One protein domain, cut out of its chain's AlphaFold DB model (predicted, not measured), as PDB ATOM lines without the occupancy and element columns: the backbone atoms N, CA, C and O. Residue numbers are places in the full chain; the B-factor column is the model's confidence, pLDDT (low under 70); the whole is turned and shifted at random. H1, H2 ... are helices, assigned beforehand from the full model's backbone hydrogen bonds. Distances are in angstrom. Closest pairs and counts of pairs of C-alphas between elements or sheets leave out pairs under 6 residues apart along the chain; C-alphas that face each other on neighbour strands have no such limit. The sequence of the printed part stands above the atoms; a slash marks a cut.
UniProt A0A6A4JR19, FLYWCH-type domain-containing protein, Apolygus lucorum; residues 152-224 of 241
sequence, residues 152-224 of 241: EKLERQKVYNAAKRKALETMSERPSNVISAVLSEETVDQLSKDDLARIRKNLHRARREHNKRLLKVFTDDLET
ATOM      1  N   GLU A 152      20.341  88.995  49.955       86.94
ATOM      2  CA  GLU A 152      20.768  89.720  48.750       86.94
ATOM      3  C   GLU A 152      22.219  89.427  48.349       86.94
ATOM      4  O   GLU A 152      22.549  89.315  47.170       86.94
ATOM      5  N   LYS A 153      23.123  89.305  49.327       87.75
ATOM      6  CA  LYS A 153      24.539  89.035  49.058       87.75
ATOM      7  C   LYS A 153      24.735  87.616  48.533       87.75
ATOM      8  O   LYS A 153      25.655  87.389  47.747       87.75
ATOM      9  N   LEU A 154      23.916  86.679  49.000       88.44
ATOM     10  CA  LEU A 154      23.934  85.296  48.548       88.44
ATOM     11  C   LEU A 154      23.395  85.186  47.121       88.44
ATOM     12  O   LEU A 154      24.076  84.606  46.279       88.44
ATOM     13  N   GLU A 155      22.258  85.817  46.830       87.38
ATOM     14  CA  GLU A 155      21.676  85.831  45.483       87.38
ATOM     15  C   GLU A 155      22.615  86.496  44.476       87.38
ATOM     16  O   GLU A 155      22.953  85.900  43.458       87.38
ATOM     17  N   ARG A 156      23.196  87.656  44.814       88.94
ATOM     18  CA  ARG A 156      24.235  88.277  43.974       88.94
ATOM     19  C   ARG A 156      25.398  87.323  43.706       88.94
ATOM     20  O   ARG A 156      25.923  87.289  42.597       88.94
ATOM     21  N   GLN A 157      25.832  86.560  44.713       89.62
ATOM     22  CA  GLN A 157      26.925  85.600  44.557       89.62
ATOM     23  C   GLN A 157      26.569  84.481  43.565       89.62
ATOM     24  O   GLN A 157      27.444  84.101  42.785       89.62
ATOM     25  N   LYS A 158      25.324  83.989  43.554       88.88
ATOM     26  CA  LYS A 158      24.855  83.000  42.567       88.88
ATOM     27  C   LYS A 158      24.978  83.548  41.143       88.88
ATOM     28  O   LYS A 158      25.728  82.967  40.361       88.88
ATOM     29  N   VAL A 159      24.475  84.761  40.907       90.62
ATOM     30  CA  VAL A 159      24.570  85.455  39.608       90.62
ATOM     31  C   VAL A 159      26.009  85.607  39.150       90.62
ATOM     32  O   VAL A 159      26.347  85.311  38.003       90.62
ATOM     33  N   TYR A 160      26.900  86.052  40.041       90.12
ATOM     34  CA  TYR A 160      28.316  86.187  39.705       90.12
ATOM     35  C   TYR A 160      28.933  84.849  39.292       90.12
ATOM     36  O   TYR A 160      29.725  84.809  38.347       90.12
ATOM     37  N   ASN A 161      28.602  83.767  39.994       90.94
ATOM     38  CA  ASN A 161      29.127  82.443  39.690       90.94
ATOM     39  C   ASN A 161      28.569  81.900  38.376       90.94
ATOM     40  O   ASN A 161      29.352  81.405  37.565       90.94
ATOM     41  N   ALA A 162      27.265  82.038  38.138       90.69
ATOM     42  CA  ALA A 162      26.627  81.620  36.896       90.69
ATOM     43  C   ALA A 162      27.172  82.397  35.697       90.69
ATOM     44  O   ALA A 162      27.612  81.788  34.723       90.69
ATOM     45  N   ALA A 163      27.284  83.725  35.803       91.62
ATOM     46  CA  ALA A 163      27.897  84.557  34.771       91.62
ATOM     47  C   ALA A 163      29.352  84.174  34.507       91.62
ATOM     48  O   ALA A 163      29.778  84.122  33.357       91.62
ATOM     49  N   LYS A 164      30.125  83.871  35.555       90.31
ATOM     50  CA  LYS A 164      31.513  83.430  35.405       90.31
ATOM     51  C   LYS A 164      31.614  82.055  34.741       90.31
ATOM     52  O   LYS A 164      32.507  81.873  33.922       90.31
ATOM     53  N   ARG A 165      30.733  81.111  35.082       90.38
ATOM     54  CA  ARG A 165      30.669  79.778  34.465       90.38
ATOM     55  C   ARG A 165      30.293  79.890  32.987       90.38
ATOM     56  O   ARG A 165      31.078  79.490  32.133       90.38
ATOM     57  N   LYS A 166      29.174  80.552  32.688       91.94
ATOM     58  CA  LYS A 166      28.674  80.755  31.320       91.94
ATOM     59  C   LYS A 166      29.676  81.516  30.453       91.94
ATOM     60  O   LYS A 166      29.874  81.181  29.298       91.94
ATOM     61  N   ALA A 167      30.416  82.465  31.026       91.31
ATOM     62  CA  ALA A 167      31.486  83.166  30.319       91.31
ATOM     63  C   ALA A 167      32.615  82.268  29.799       91.31
ATOM     64  O   ALA A 167      33.272  82.657  28.829       91.31
ATOM     65  N   LEU A 168      32.879  81.151  30.484       90.38
ATOM     66  CA  LEU A 168      33.879  80.164  30.087       90.38
ATOM     67  C   LEU A 168      33.291  79.120  29.128       90.38
ATOM     68  O   LEU A 168      34.004  78.617  28.274       90.38
ATOM     69  N   GLU A 169      32.002  78.819  29.227       90.75
ATOM     70  CA  GLU A 169      31.326  77.919  28.284       90.75
ATOM     71  C   GLU A 169      31.093  78.598  26.925       90.75
ATOM     72  O   GLU A 169      31.335  78.002  25.881       90.75
ATOM     73  N   THR A 170      30.698  79.876  26.924       90.88
ATOM     74  CA  THR A 170      30.399  80.650  25.713       90.88
ATOM     75  C   THR A 170      31.409  81.782  25.503       90.88
ATOM     76  O   THR A 170      31.093  82.973  25.545       90.88
ATOM     77  N   MET A 171      32.686  81.444  25.289       88.25
ATOM     78  CA  MET A 171      33.760  82.451  25.156       88.25
ATOM     79  C   MET A 171      33.600  83.398  23.961       88.25
ATOM     80  O   MET A 171      34.016  84.558  24.048       88.25
ATOM     81  N   SER A 172      32.996  82.916  22.875       86.75
ATOM     82  CA  SER A 172      32.776  83.649  21.623       86.75
ATOM     83  C   SER A 172      31.636  84.670  21.707       86.75
ATOM     84  O   SER A 172      31.615  85.640  20.952       86.75
ATOM     85  N   GLU A 173      30.701  84.502  22.644       90.75
ATOM     86  CA  GLU A 173      29.543  85.385  22.771       90.75
ATOM     87  C   GLU A 173      29.909  86.750  23.352       90.75
ATOM     88  O   GLU A 173      30.805  86.892  24.193       90.75
ATOM     89  N   ARG A 174      29.148  87.784  22.982       89.69
ATOM     90  CA  ARG A 174      29.297  89.111  23.588       89.69
ATOM     91  C   ARG A 174      28.939  89.040  25.084       89.69
ATOM     92  O   ARG A 174      27.915  88.453  25.429       89.69
ATOM     93  N   PRO A 175      29.705  89.692  25.978       88.56
ATOM     94  CA  PRO A 175      29.415  89.733  27.415       88.56
ATOM     95  C   PRO A 175      27.985  90.142  27.776       88.56
ATOM     96  O   PRO A 175      27.449  89.670  28.771       88.56
ATOM     97  N   SER A 176      27.371  91.030  26.986       90.56
ATOM     98  CA  SER A 176      25.973  91.435  27.156       90.56
ATOM     99  C   SER A 176      25.021  90.251  27.048       90.56
ATOM    100  O   SER A 176      24.142  90.119  27.888       90.56
ATOM    101  N   ASN A 177      25.236  89.372  26.067       91.69
ATOM    102  CA  ASN A 177      24.372  88.223  25.814       91.69
ATOM    103  C   ASN A 177      24.516  87.197  26.937       91.69
ATOM    104  O   ASN A 177      23.511  86.711  27.440       91.69
ATOM    105  N   VAL A 178      25.745  86.965  27.408       93.00
ATOM    106  CA  VAL A 178      25.998  86.091  28.563       93.00
ATOM    107  C   VAL A 178      25.279  86.600  29.808       93.00
ATOM    108  O   VAL A 178      24.631  85.822  30.499       93.00
ATOM    109  N   ILE A 179      25.367  87.903  30.097       90.69
ATOM    110  CA  ILE A 179      24.701  88.496  31.263       90.69
ATOM    111  C   ILE A 179      23.183  88.385  31.118       90.69
ATOM    112  O   ILE A 179      22.538  87.895  32.038       90.69
ATOM    113  N   SER A 180      22.620  88.775  29.971       89.94
ATOM    114  CA  SER A 180      21.180  88.659  29.722       89.94
ATOM    115  C   SER A 180      20.685  87.224  29.894       89.94
ATOM    116  O   SER A 180      19.662  87.006  30.530       89.94
ATOM    117  N   ALA A 181      21.446  86.248  29.398       91.00
ATOM    118  CA  ALA A 181      21.086  84.841  29.481       91.00
ATOM    119  C   ALA A 181      21.226  84.247  30.895       91.00
ATOM    120  O   ALA A 181      20.660  83.197  31.158       91.00
ATOM    121  N   VAL A 182      22.008  84.852  31.794       91.25
ATOM    122  CA  VAL A 182      22.032  84.456  33.217       91.25
ATOM    123  C   VAL A 182      20.859  85.077  33.960       91.25
ATOM    124  O   VAL A 182      20.207  84.407  34.751       91.25
ATOM    125  N   LEU A 183      20.558  86.344  33.676       88.19
ATOM    126  CA  LEU A 183      19.438  87.046  34.303       88.19
ATOM    127  C   LEU A 183      18.072  86.475  33.901       88.19
ATOM    128  O   LEU A 183      17.110  86.663  34.632       88.19
ATOM    129  N   SER A 184      17.974  85.781  32.762       87.00
ATOM    130  CA  SER A 184      16.763  85.043  32.390       87.00
ATOM    131  C   SER A 184      16.594  83.718  33.140       87.00
ATOM    132  O   SER A 184      15.479  83.221  33.231       87.00
ATOM    133  N   GLU A 185      17.685  83.121  33.631       84.88
ATOM    134  CA  GLU A 185      17.682  81.819  34.317       84.88
ATOM    135  C   GLU A 185      17.555  81.967  35.842       84.88
ATOM    136  O   GLU A 185      16.964  81.114  36.500       84.88
ATOM    137  N   GLU A 186      18.096  83.045  36.416       78.50
ATOM    138  CA  GLU A 186      18.084  83.291  37.858       78.50
ATOM    139  C   GLU A 186      17.079  84.389  38.238       78.50
ATOM    140  O   GLU A 186      17.160  85.521  37.761       78.50
ATOM    141  N   THR A 187      16.154  84.086  39.152       69.56
ATOM    142  CA  THR A 187      15.211  85.069  39.703       69.56
ATOM    143  C   THR A 187      15.923  85.961  40.717       69.56
ATOM    144  O   THR A 187      16.165  85.548  41.852       69.56
ATOM    145  N   VAL A 188      16.281  87.181  40.319       72.62
ATOM    146  CA  VAL A 188      16.943  88.148  41.203       72.62
ATOM    147  C   VAL A 188      16.092  89.400  41.300       72.62
ATOM    148  O   VAL A 188      15.949  90.128  40.321       72.62
ATOM    149  N   ASP A 189      15.572  89.674  42.494       70.88
ATOM    150  CA  ASP A 189      14.617  90.768  42.693       70.88
ATOM    151  C   ASP A 189      15.246  92.148  42.461       70.88
ATOM    152  O   ASP A 189      14.585  93.053  41.956       70.88
ATOM    153  N   GLN A 190      16.526  92.332  42.821       72.94
ATOM    154  CA  GLN A 190      17.220  93.619  42.683       72.94
ATOM    155  C   GLN A 190      18.730  93.452  42.431       72.94
ATOM    156  O   GLN A 190      19.494  93.056  43.315       72.94
ATOM    157  N   LEU A 191      19.190  93.833  41.232       83.19
ATOM    158  CA  LEU A 191      20.605  94.073  40.923       83.19
ATOM    159  C   LEU A 191      20.824  95.553  40.621       83.19
ATOM    160  O   LEU A 191      20.128  96.146  39.799       83.19
ATOM    161  N   SER A 192      21.828  96.151  41.260       88.88
ATOM    162  CA  SER A 192      22.194  97.542  40.987       88.88
ATOM    163  C   SER A 192      23.002  97.671  39.688       88.88
ATOM    164  O   SER A 192      23.625  96.716  39.213       88.88
ATOM    165  N   LYS A 193      23.079  98.890  39.135       88.44
ATOM    166  CA  LYS A 193      23.963  99.204  37.994       88.44
ATOM    167  C   LYS A 193      25.430  98.853  38.289       88.44
ATOM    168  O   LYS A 193      26.139  98.363  37.407       88.44
ATOM    169  N   ASP A 194      25.860  99.033  39.537       90.44
ATOM    170  CA  ASP A 194      27.206  98.677  39.989       90.44
ATOM    171  C   ASP A 194      27.442  97.168  39.974       90.44
ATOM    172  O   ASP A 194      28.537  96.720  39.623       90.44
ATOM    173  N   ASP A 195      26.427  96.370  40.315       89.25
ATOM    174  CA  ASP A 195      26.525  94.914  40.238       89.25
ATOM    175  C   ASP A 195      26.724  94.472  38.789       89.25
ATOM    176  O   ASP A 195      27.666  93.736  38.502       89.25
ATOM    177  N   LEU A 196      25.945  95.008  37.845       89.31
ATOM    178  CA  LEU A 196      26.117  94.720  36.415       89.31
ATOM    179  C   LEU A 196      27.513  95.115  35.905       89.31
ATOM    180  O   LEU A 196      28.144  94.372  35.145       89.31
ATOM    181  N   ALA A 197      28.035  96.262  36.344       91.38
ATOM    182  CA  ALA A 197      29.389  96.692  36.005       91.38
ATOM    183  C   ALA A 197      30.454  95.727  36.559       91.38
ATOM    184  O   ALA A 197      31.404  95.377  35.849       91.38
ATOM    185  N   ARG A 198      30.294  95.253  37.801       90.31
ATOM    186  CA  ARG A 198      31.180  94.247  38.407       90.31
ATOM    187  C   ARG A 198      31.080  92.900  37.703       90.31
ATOM    188  O   ARG A 198      32.124  92.298  37.452       90.31
ATOM    189  N   ILE A 199      29.875  92.448  37.344       91.38
ATOM    190  CA  ILE A 199      29.660  91.191  36.608       91.38
ATOM    191  C   ILE A 199      30.451  91.249  35.302       91.38
ATOM    192  O   ILE A 199      31.281  90.377  35.047       91.38
ATOM    193  N   ARG A 200      30.291  92.329  34.528       91.81
ATOM    194  CA  ARG A 200      31.013  92.528  33.265       91.81
ATOM    195  C   ARG A 200      32.534  92.513  33.454       91.81
ATOM    196  O   ARG A 200      33.235  91.815  32.723       91.81
ATOM    197  N   LYS A 201      33.065  93.238  34.450       91.44
ATOM    198  CA  LYS A 201      34.511  93.255  34.758       91.44
ATOM    199  C   LYS A 201      35.039  91.860  35.110       91.44
ATOM    200  O   LYS A 201      36.085  91.453  34.600       91.44
ATOM    201  N   ASN A 202      34.315  91.128  35.954       90.44
ATOM    202  CA  ASN A 202      34.685  89.777  36.372       90.44
ATOM    203  C   ASN A 202      34.639  88.785  35.208       90.44
ATOM    204  O   ASN A 202      35.552  87.972  35.077       90.44
ATOM    205  N   LEU A 203      33.632  88.895  34.342       92.25
ATOM    206  CA  LEU A 203      33.488  88.093  33.130       92.25
ATOM    207  C   LEU A 203      34.679  88.284  32.185       92.25
ATOM    208  O   LEU A 203      35.326  87.312  31.796       92.25
ATOM    209  N   HIS A 204      35.037  89.535  31.875       91.62
ATOM    210  CA  HIS A 204      36.207  89.817  31.042       91.62
ATOM    211  C   HIS A 204      37.497  89.291  31.664       91.62
ATOM    212  O   HIS A 204      38.328  88.711  30.967       91.62
ATOM    213  N   ARG A 205      37.670  89.475  32.978       91.00
ATOM    214  CA  ARG A 205      38.834  88.946  33.689       91.00
ATOM    215  C   ARG A 205      38.894  87.423  33.591       91.00
ATOM    216  O   ARG A 205      39.965  86.899  33.317       91.00
ATOM    217  N   ALA A 206      37.772  86.732  33.777       90.56
ATOM    218  CA  ALA A 206      37.706  85.278  33.685       90.56
ATOM    219  C   ALA A 206      38.122  84.775  32.295       90.56
ATOM    220  O   ALA A 206      38.988  83.910  32.209       90.56
ATOM    221  N   ARG A 207      37.588  85.373  31.219       92.62
ATOM    222  CA  ARG A 207      37.965  85.020  29.840       92.62
ATOM    223  C   ARG A 207      39.436  85.291  29.539       92.62
ATOM    224  O   ARG A 207      40.108  84.434  28.982       92.62
ATOM    225  N   ARG A 208      39.963  86.452  29.944       92.06
ATOM    226  CA  ARG A 208      41.385  86.782  29.736       92.06
ATOM    227  C   ARG A 208      42.314  85.811  30.457       92.06
ATOM    228  O   ARG A 208      43.276  85.347  29.861       92.06
ATOM    229  N   GLU A 209      42.025  85.499  31.719       91.62
ATOM    230  CA  GLU A 209      42.819  84.535  32.490       91.62
ATOM    231  C   GLU A 209      42.737  83.129  31.897       91.62
ATOM    232  O   GLU A 209      43.742  82.424  31.865       91.62
ATOM    233  N   HIS A 210      41.566  82.724  31.404       89.88
ATOM    234  CA  HIS A 210      41.420  81.443  30.730       89.88
ATOM    235  C   HIS A 210      42.234  81.393  29.435       89.88
ATOM    236  O   HIS A 210      43.061  80.502  29.281       89.88
ATOM    237  N   ASN A 211      42.093  82.389  28.557       90.44
ATOM    238  CA  ASN A 211      42.849  82.447  27.305       90.44
ATOM    239  C   ASN A 211      44.358  82.509  27.550       90.44
ATOM    240  O   ASN A 211      45.110  81.836  26.860       90.44
ATOM    241  N   LYS A 212      44.811  83.253  28.567       91.56
ATOM    242  CA  LYS A 212      46.229  83.277  28.955       91.56
ATOM    243  C   LYS A 212      46.740  81.884  29.331       91.56
ATOM    244  O   LYS A 212      47.854  81.529  28.967       91.56
ATOM    245  N   ARG A 213      45.942  81.102  30.066       90.19
ATOM    246  CA  ARG A 213      46.301  79.725  30.438       90.19
ATOM    247  C   ARG A 213      46.301  78.800  29.230       90.19
ATOM    248  O   ARG A 213      47.249  78.044  29.095       90.19
ATOM    249  N   LEU A 214      45.292  78.889  28.362       87.75
ATOM    250  CA  LEU A 214      45.238  78.094  27.132       87.75
ATOM    251  C   LEU A 214      46.443  78.363  26.230       87.75
ATOM    252  O   LEU A 214      47.080  77.423  25.776       87.75
ATOM    253  N   LEU A 215      46.780  79.638  26.020       89.88
ATOM    254  CA  LEU A 215      47.945  80.025  25.228       89.88
ATOM    255  C   LEU A 215      49.236  79.471  25.826       89.88
ATOM    256  O   LEU A 215      50.062  78.968  25.081       89.88
ATOM    257  N   LYS A 216      49.383  79.516  27.157       88.75
ATOM    258  CA  LYS A 216      50.552  78.947  27.831       88.75
ATOM    259  C   LYS A 216      50.662  77.433  27.617       88.75
ATOM    260  O   LYS A 216      51.733  76.948  27.298       88.75
ATOM    261  N   VAL A 217      49.564  76.696  27.777       89.44
ATOM    262  CA  VAL A 217      49.562  75.239  27.552       89.44
ATOM    263  C   VAL A 217      49.981  74.927  26.118       89.44
ATOM    264  O   VAL A 217      50.871  74.120  25.900       89.44
ATOM    265  N   PHE A 218      49.409  75.644  25.150       90.31
ATOM    266  CA  PHE A 218      49.752  75.461  23.747       90.31
ATOM    267  C   PHE A 218      51.233  75.744  23.451       90.31
ATOM    268  O   PHE A 218      51.854  75.003  22.696       90.31
ATOM    269  N   THR A 219      51.820  76.794  24.040       88.81
ATOM    270  CA  THR A 219      53.251  77.085  23.858       88.81
ATOM    271  C   THR A 219      54.142  76.035  24.514       88.81
ATOM    272  O   THR A 219      55.093  75.590  23.881       88.81
ATOM    273  N   ASP A 220      53.806  75.592  25.729       88.75
ATOM    274  CA  ASP A 220      54.574  74.577  26.464       88.75
ATOM    275  C   ASP A 220      54.564  73.226  25.698       88.75
ATOM    276  O   ASP A 220      55.592  72.550  25.579       88.75
ATOM    277  N   ASP A 221      53.422  72.858  25.102       88.62
ATOM    278  CA  ASP A 221      53.280  71.656  24.269       88.62
ATOM    279  C   ASP A 221      54.109  71.756  22.978       88.62
ATOM    280  O   ASP A 221      54.777  70.799  22.577       88.62
ATOM    281  N   LEU A 222      54.097  72.918  22.313       89.00
ATOM    282  CA  LEU A 222      54.906  73.152  21.114       89.00
ATOM    283  C   LEU A 222      56.407  73.057  21.409       89.00
ATOM    284  O   LEU A 222      57.128  72.404  20.658       89.00
ATOM    285  N   GLU A 223      56.874  73.663  22.500       86.81
ATOM    286  CA  GLU A 223      58.278  73.603  22.928       86.81
ATOM    287  C   GLU A 223      58.714  72.161  23.229       86.81
ATOM    288  O   GLU A 223      59.773  71.711  22.781       86.81
ATOM    289  N   THR A 224      57.860  71.398  23.917       87.19
ATOM    290  CA  THR A 224      58.112  69.982  24.227       87.19
ATOM    291  C   THR A 224      58.212  69.136  22.954       87.19
ATOM    292  O   THR A 224      59.148  68.345  22.800       87.19
TER     293      THR A 224
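AT A GLANCE: This is residues 152 to 224 of the 241 residues of the protein "FLYWCH-type domain-containing protein" of Apolygus lucorum (UniProt A0A6A4JR19). A small three-helix body has a long arm: H1 and the short H2 pack on each other and on the earlier part of the long helix H3, and residues 212 to 224 of H3 stick out free of the body. The helices cross one another at steep tilts, with H1 and H3 running the same way and H2 running against both. The printed part has 73 residues with three named helices, H1, H2 and H3 along the chain, and no named strand; its class is all helix. The whole is loose, with a radius of gyration of the C-alphas of 14.6 A, and its C-alphas span 52 by 20 by 17 A, a rod whose length is made by the arm.

HOW THE PARTS SIT: Begin with H1, residues 152 to 169, and look from its residues 159 to 167 to H2, residues 175 to 183. The two touch there, at a steep tilt of 49 degrees and running opposite ways; their closest C-alphas, those of Ala 163 and Val 182, are 6.1 A apart. Next find H3, residues 193 to 224, which touches H1 with residues 195 to 210 alone. Their closest C-alphas are those of Lys 164 and Leu 203, 5.6 A apart, and they run the same way at 35.4 degrees, only just a steep tilt. H3 touches H2 with residues 199 to 204 alone: the closest C-alphas, those of Pro 175 and Arg 200, are 6.7 A apart, and the two run opposite ways at a steep tilt of 61 degrees. The helix packing is mostly crossed, with no touching pair at a shallow tilt. In H2 and H3 every O i to N i+4 pair is within hydrogen-bond range; in H1 13 of 14 are.

IN THESE COORDINATES: Find C-alpha 152 at (20.768, 89.720, 48.750); from there H1 runs 25.9 A to C-alpha 169. After a tight link of 5 residues, H2 begins at Pro 175, with its C-alpha at (29.415, 89.733, 27.415), and runs 12.4 A to Leu 183. A short link of 9 residues leads to Lys 193, where H3 begins; it runs 47.0 A to C-alpha 224 at (58.112, 69.982, 24.227).

THE WHOLE: Look to Asp 189 and Thr 224 for the two C-alphas farthest apart, at 51.6 A. Without the stretch that stands free, residues 212 to 224, the body has 60 residues spanning 32 by 18 by 17 A. The printed part has no cut, and neither link is long. The mean pLDDT of the printed part is 88.6, and one residue, Thr 187, is under 70.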